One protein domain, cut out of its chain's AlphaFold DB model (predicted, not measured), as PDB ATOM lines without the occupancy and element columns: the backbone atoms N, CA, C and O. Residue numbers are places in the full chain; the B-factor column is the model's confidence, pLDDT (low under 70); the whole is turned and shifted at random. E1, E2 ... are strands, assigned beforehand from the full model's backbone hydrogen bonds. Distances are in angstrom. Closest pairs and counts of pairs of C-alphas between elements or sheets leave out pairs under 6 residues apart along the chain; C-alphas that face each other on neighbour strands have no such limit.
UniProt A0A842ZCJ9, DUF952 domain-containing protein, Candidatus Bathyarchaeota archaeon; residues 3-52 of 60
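What this domain is: This is residues 3 to 52 of the 60 residues of the protein "DUF952 domain-containing protein" of Candidatus Bathyarchaeota archaeon (UniProt A0A842ZCJ9). With little regular structure, the printed part is a flat, loose L of two small two-stranded ribbons, E1 with E4 and the hairpin of E2 and E3, with a tail after E4 in which residues 45 to 51 stick out. It has 50 residues, no named helix and strands E1, E2, E3, E4 in chain order, 18 residues in all, class all strand; both sheets are antiparallel. The radius of gyration of the C-alphas is 13.8 A and the spans are 36 by 33 by 14 A.

Where its parts are: E4, residues 38 to 43, is 13.5 A long and ends at C-alpha 43 (134.743, 112.441, 138.440). E1, residues 3 to 6, begins at C-alpha 3 (130.692, 113.668, 133.594). E2 is residues 14 to 17 and E3 residues 26 to 29.

How they stand to each other: E1 and E4 are antiparallel at 165 degrees; N 5 and O 40 are 2.8 A apart, within hydrogen-bond range. The hairpin E2 and E3 stands at 142 degrees, with N 15 and O 28 at 2.8 A. E1 and E3 are apart, as are E2 and E4.

The domain as a whole: The C-alphas of His 12 and Ala 48, the two farthest apart, are 37.1 A apart. The printed part has no cut, and no link is long. Residues 46 to 52 have pLDDT under 70.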
ATOM      1  N   VAL A   3     131.774 114.108 134.476       86.06
ATOM      2  CA  VAL A   3     130.692 113.668 133.594       86.06
ATOM      3  C   VAL A   3     129.373 113.812 134.333       86.06
ATOM      4  O   VAL A   3     129.266 113.474 135.514       86.06
ATOM      5  N   LEU A   4     128.386 114.343 133.618       89.12
ATOM      6  CA  LEU A   4     127.031 114.565 134.096       89.12
ATOM      7  C   LEU A   4     126.112 113.517 133.456       89.12
ATOM      8  O   LEU A   4     126.084 113.407 132.232       89.12
ATOM      9  N   LYS A   5     125.363 112.765 134.270       90.25
ATOM     10  CA  LYS A   5     124.235 111.942 133.807       90.25
ATOM     11  C   LYS A   5     123.006 112.840 133.754       90.25
ATOM     12  O   LYS A   5     122.674 113.481 134.752       90.25
ATOM     13  N   VAL A   6     122.364 112.908 132.594       91.62
ATOM     14  CA  VAL A   6     121.157 113.709 132.358       91.62
ATOM     15  C   VAL A   6     120.107 112.839 131.676       91.62
ATOM     16  O   VAL A   6     120.437 112.066 130.777       91.62
ATOM     17  N   THR A   7     118.841 112.992 132.063       90.94
ATOM     18  CA  THR A   7     117.719 112.358 131.361       90.94
ATOM     19  C   THR A   7     117.153 113.329 130.334       90.94
ATOM     20  O   THR A   7     116.607 114.373 130.689       90.94
ATOM     21  N   LEU A   8     117.237 112.970 129.049       91.69
ATOM     22  CA  LEU A   8     116.784 113.827 127.944       91.69
ATOM     23  C   LEU A   8     115.301 114.205 128.048       91.69
ATOM     24  O   LEU A   8     114.948 115.335 127.738       91.69
ATOM     25  N   GLY A   9     114.444 113.309 128.555       89.31
ATOM     26  CA  GLY A   9     113.015 113.587 128.752       89.31
ATOM     27  C   GLY A   9     112.708 114.689 129.777       89.31
ATOM     28  O   GLY A   9     111.570 115.141 129.858       89.31
ATOM     29  N   ARG A  10     113.703 115.131 130.558       89.69
ATOM     30  CA  ARG A  10     113.591 116.262 131.496       89.69
ATOM     31  C   ARG A  10     114.119 117.575 130.914       89.69
ATOM     32  O   ARG A  10     114.007 118.612 131.563       89.69
ATOM     33  N   LEU A  11     114.708 117.538 129.720       92.31
ATOM     34  CA  LEU A  11     115.215 118.710 129.016       92.31
ATOM     35  C   LEU A  11     114.184 119.183 127.987       92.31
ATOM     36  O   LEU A  11     113.554 118.384 127.298       92.31
ATOM     37  N   HIS A  12     114.025 120.498 127.870       90.25
ATOM     38  CA  HIS A  12     113.293 121.119 126.764       90.25
ATOM     39  C   HIS A  12     114.240 121.335 125.568       90.25
ATOM     40  O   HIS A  12     115.447 121.343 125.753       90.25
ATOM     41  N   ASP A  13     113.720 121.505 124.348       94.75
ATOM     42  CA  ASP A  13     114.505 121.870 123.141       94.75
ATOM     43  C   ASP A  13     115.767 121.005 122.887       94.75
ATOM     44  O   ASP A  13     116.875 121.500 122.658       94.75
ATOM     45  N   VAL A  14     115.593 119.680 122.949       96.38
ATOM     46  CA  VAL A  14     116.590 118.696 122.495       96.38
ATOM     47  C   VAL A  14     116.284 118.307 121.053       96.38
ATOM     48  O   VAL A  14     115.165 117.893 120.742       96.38
ATOM     49  N   ARG A  15     117.286 118.394 120.178       95.38
ATOM     50  CA  ARG A  15     117.186 118.025 118.762       95.38
ATOM     51  C   ARG A  15     118.170 116.918 118.437       95.38
ATOM     52  O   ARG A  15     119.284 116.901 118.948       95.38
ATOM     53  N   TRP A  16     117.753 115.985 117.595       94.94
ATOM     54  CA  TRP A  16     118.618 114.915 117.109       94.94
ATOM     55  C   TRP A  16     119.274 115.381 115.815       94.94
ATOM     56  O   TRP A  16     118.610 115.491 114.788       94.94
ATOM     57  N   GLU A  17     120.561 115.706 115.888       96.06
ATOM     58  CA  GLU A  17     121.310 116.334 114.798       96.06
ATOM     59  C   GLU A  17     122.650 115.628 114.571       96.06
ATOM     60  O   GLU A  17     123.147 114.877 115.418       96.06
ATOM     61  N   GLY A  18     123.234 115.868 113.396       93.56
ATOM     62  CA  GLY A  18     124.432 115.173 112.936       93.56
ATOM     63  C   GLY A  18     124.170 113.709 112.575       93.56
ATOM     64  O   GLY A  18     123.032 113.246 112.526       93.56
ATOM     65  N   ALA A  19     125.250 112.990 112.291       91.25
ATOM     66  CA  ALA A  19     125.233 111.558 112.043       91.25
ATOM     67  C   ALA A  19     126.623 110.986 112.331       91.25
ATOM     68  O   ALA A  19     127.630 111.555 111.902       91.25
ATOM     69  N   ASP A  20     126.686 109.870 113.051       89.62
ATOM     70  CA  ASP A  20     127.904 109.067 113.112       89.62
ATOM     71  C   ASP A  20     128.125 108.281 111.805       89.62
ATOM     72  O   ASP A  20     127.339 108.356 110.858       89.62
ATOM     73  N   GLY A  21     129.194 107.480 111.753       91.12
ATOM     74  CA  GLY A  21     129.485 106.615 110.601       91.12
ATOM     75  C   GLY A  21     128.417 105.547 110.307       91.12
ATOM     76  O   GLY A  21     128.540 104.839 109.314       91.12
ATOM     77  N   GLN A  22     127.391 105.418 111.153       92.56
ATOM     78  CA  GLN A  22     126.257 104.502 111.004       92.56
ATOM     79  C   GLN A  22     124.934 105.252 110.770       92.56
ATOM     80  O   GLN A  22     123.873 104.631 110.750       92.56
ATOM     81  N   GLY A  23     124.966 106.579 110.593       91.56
ATOM     82  CA  GLY A  23     123.769 107.390 110.370       91.56
ATOM     83  C   GLY A  23     122.971 107.709 111.636       91.56
ATOM     84  O   GLY A  23     121.864 108.237 111.532       91.56
ATOM     85  N   ARG A  24     123.488 107.404 112.834       92.62
ATOM     86  CA  ARG A  24     122.803 107.712 114.096       92.62
ATOM     87  C   ARG A  24     123.049 109.168 114.467       92.62
ATOM     88  O   ARG A  24     124.196 109.598 114.577       92.62
ATOM     89  N   ALA A  25     121.970 109.914 114.662       94.50
ATOM     90  CA  ALA A  25     122.031 111.286 115.147       94.50
ATOM     91  C   ALA A  25     122.356 111.332 116.648       94.50
ATOM     92  O   ALA A  25     122.106 110.374 117.383       94.50
ATOM     93  N   PHE A  26     122.863 112.474 117.111       93.12
ATOM     94  CA  PHE A  26     123.161 112.714 118.521       93.12
ATOM     95  C   PHE A  26     122.200 113.749 119.115       93.12
ATOM     96  O   PHE A  26     121.790 114.683 118.415       93.12
ATOM     97  N   PRO A  27     121.858 113.637 120.408       94.38
ATOM     98  CA  PRO A  27     121.050 114.641 121.083       94.38
ATOM     99  C   PRO A  27     121.861 115.927 121.303       94.38
ATOM    100  O   PRO A  27     122.883 115.928 121.987       94.38
ATOM    101  N   HIS A  28     121.375 117.035 120.753       94.88
ATOM    102  CA  HIS A  28     121.894 118.386 120.934       94.88
ATOM    103  C   HIS A  28     120.875 119.191 121.742       94.88
ATOM    104  O   HIS A  28     119.715 119.304 121.352       94.88
ATOM    105  N   PHE A  29     121.289 119.731 122.887       95.19
ATOM    106  CA  PHE A  29     120.426 120.537 123.751       95.19
ATOM    107  C   PHE A  29     120.694 122.029 123.536       95.19
ATOM    108  O   PHE A  29     121.815 122.495 123.749       95.19
ATOM    109  N   TYR A  30     119.657 122.780 123.162       95.31
ATOM    110  CA  TYR A  30     119.726 124.212 122.854       95.31
ATOM    111  C   TYR A  30     119.282 125.088 124.035       95.31
ATOM    112  O   TYR A  30     118.459 125.992 123.913       95.31
ATOM    113  N   GLY A  31     119.855 124.836 125.209       92.25
ATOM    114  CA  GLY A  31     119.538 125.579 126.424       92.25
ATOM    115  C   GLY A  31     120.706 125.648 127.398       92.25
ATOM    116  O   GLY A  31     121.858 125.387 127.056       92.25
ATOM    117  N   LYS A  32     120.412 126.030 128.642       92.56
ATOM    118  CA  LYS A  32     121.404 126.075 129.723       92.56
ATOM    119  C   LYS A  32     121.184 124.913 130.681       92.56
ATOM    120  O   LYS A  32     120.111 124.789 131.265       92.56
ATOM    121  N   LEU A  33     122.215 124.093 130.883       90.62
ATOM    122  CA  LEU A  33     122.203 123.069 131.924       90.62
ATOM    123  C   LEU A  33     122.463 123.714 133.289       90.62
ATOM    124  O   LEU A  33     123.504 124.324 133.521       90.62
ATOM    125  N   GLY A  34     121.497 123.566 134.189       88.94
ATOM    126  CA  GLY A  34     121.632 123.854 135.623       88.94
ATOM    127  C   GLY A  34     121.783 122.583 136.462       88.94
ATOM    128  O   GLY A  34     121.462 121.494 135.987       88.94
ATOM    129  N   ALA A  35     122.200 122.727 137.724       88.06
ATOM    130  CA  ALA A  35     122.432 121.606 138.646       88.06
ATOM    131  C   ALA A  35     121.221 120.664 138.803       88.06
ATOM    132  O   ALA A  35     121.398 119.459 138.927       88.06
ATOM    133  N   THR A  36     119.997 121.192 138.721       89.94
ATOM    134  CA  THR A  36     118.746 120.420 138.814       89.94
ATOM    135  C   THR A  36     118.517 119.447 137.656       89.94
ATOM    136  O   THR A  36     117.659 118.577 137.764       89.94
ATOM    137  N   HIS A  37     119.247 119.589 136.546       91.69
ATOM    138  CA  HIS A  37     119.131 118.698 135.389       91.69
ATOM    139  C   HIS A  37     120.076 117.491 135.469       91.69
ATOM    140  O   HIS A  37     119.906 116.538 134.712       91.69
ATOM    141  N   ALA A  38     121.083 117.535 136.348       91.00
ATOM    142  CA  ALA A  38     122.023 116.440 136.535       91.00
ATOM    143  C   ALA A  38     121.463 115.437 137.548       91.00
ATOM    144  O   ALA A  38     121.186 115.771 138.696       91.00
ATOM    145  N   GLU A  39     121.332 114.189 137.125       90.12
ATOM    146  CA  GLU A  39     120.867 113.077 137.962       90.12
ATOM    147  C   GLU A  39     122.027 112.351 138.636       90.12
ATOM    148  O   GLU A  39     121.861 111.663 139.638       90.12
ATOM    149  N   GLY A  40     123.225 112.535 138.091       88.50
ATOM    150  CA  GLY A  40     124.457 112.023 138.648       88.50
ATOM    151  C   GLY A  40     125.637 112.847 138.170       88.50
ATOM    152  O   GLY A  40     125.667 113.333 137.039       88.50
ATOM    153  N   VAL A  41     126.627 112.983 139.041       88.88
ATOM    154  CA  VAL A  41     127.899 113.631 138.739       88.88
ATOM    155  C   VAL A  41     129.000 112.664 139.136       88.88
ATOM    156  O   VAL A  41     129.005 112.155 140.257       88.88
ATOM    157  N   ARG A  42     129.933 112.391 138.226       85.62
ATOM    158  CA  ARG A  42     131.084 111.532 138.511       85.62
ATOM    159  C   ARG A  42     132.365 112.182 138.024       85.62
ATOM    160  O   ARG A  42     132.439 112.697 136.909       85.62
ATOM    161  N   GLU A  43     133.391 112.113 138.859       85.00
ATOM    162  CA  GLU A  43     134.743 112.441 138.440       85.00
ATOM    163  C   GLU A  43     135.354 111.246 137.702       85.00
ATOM    164  O   GLU A  43     135.509 110.157 138.254       85.00
ATOM    165  N   LEU A  44     135.724 111.454 136.444       76.94
ATOM    166  CA  LEU A  44     136.581 110.552 135.695       76.94
ATOM    167  C   LEU A  44     138.041 110.940 135.905       76.94
ATOM    168  O   LEU A  44     138.490 112.033 135.524       76.94
ATOM    169  N   ARG A  45     138.796 109.990 136.453       75.19
ATOM    170  CA  ARG A  45     140.258 110.017 136.442       75.19
ATOM    171  C   ARG A  45     140.723 109.541 135.076       75.19
ATOM    172  O   ARG A  45     140.259 108.505 134.619       75.19
ATOM    173  N   ARG A  46     141.607 110.301 134.424       67.75
ATOM    174  CA  ARG A  46     142.130 109.969 133.093       67.75
ATOM    175  C   ARG A  46     142.893 108.637 133.172       67.75
ATOM    176  O   ARG A  46     143.945 108.611 133.812       67.75
ATOM    177  N   PRO A  47     142.407 107.553 132.547       67.19
ATOM    178  CA  PRO A  47     143.171 106.317 132.455       67.19
ATOM    179  C   PRO A  47     144.446 106.550 131.638       67.19
ATOM    180  O   PRO A  47     144.460 107.377 130.720       67.19
ATOM    181  N   ALA A  48     145.504 105.786 131.922       64.25
ATOM    182  CA  ALA A  48     146.785 105.881 131.214       64.25
ATOM    183  C   ALA A  48     146.685 105.618 129.688       64.25
ATOM    184  O   ALA A  48     147.617 105.938 128.960       64.25
ATOM    185  N   GLY A  49     145.548 105.102 129.194       64.44
ATOM    186  CA  GLY A  49     145.265 104.830 127.777       64.44
ATOM    187  C   GLY A  49     144.222 105.744 127.112       64.44
ATOM    188  O   GLY A  49     143.774 105.436 126.014       64.44
ATOM    189  N   GLY A  50     143.818 106.849 127.751       64.81
ATOM    190  CA  GLY A  50     142.757 107.738 127.251       64.81
ATOM    191  C   GLY A  50     141.421 107.530 127.964       64.81
ATOM    192  O   GLY A  50     141.314 106.685 128.846       64.81
ATOM    193  N   TRP A  51     140.414 108.341 127.628       63.72
ATOM    194  CA  TRP A  51     139.070 108.257 128.211       63.72
ATOM    195  C   TRP A  51     138.371 106.989 127.702       63.72
ATOM    196  O   TRP A  51     137.590 107.041 126.758       63.72
ATOM    197  N   GLY A  52     138.717 105.835 128.278       57.03
ATOM    198  CA  GLY A  52     137.980 104.592 128.070       57.03
ATOM    199  C   GLY A  52     136.496 104.816 128.355       57.03
ATOM    200  O   GLY A  52     136.158 105.660 129.190       57.03
TER     201      GLY A  52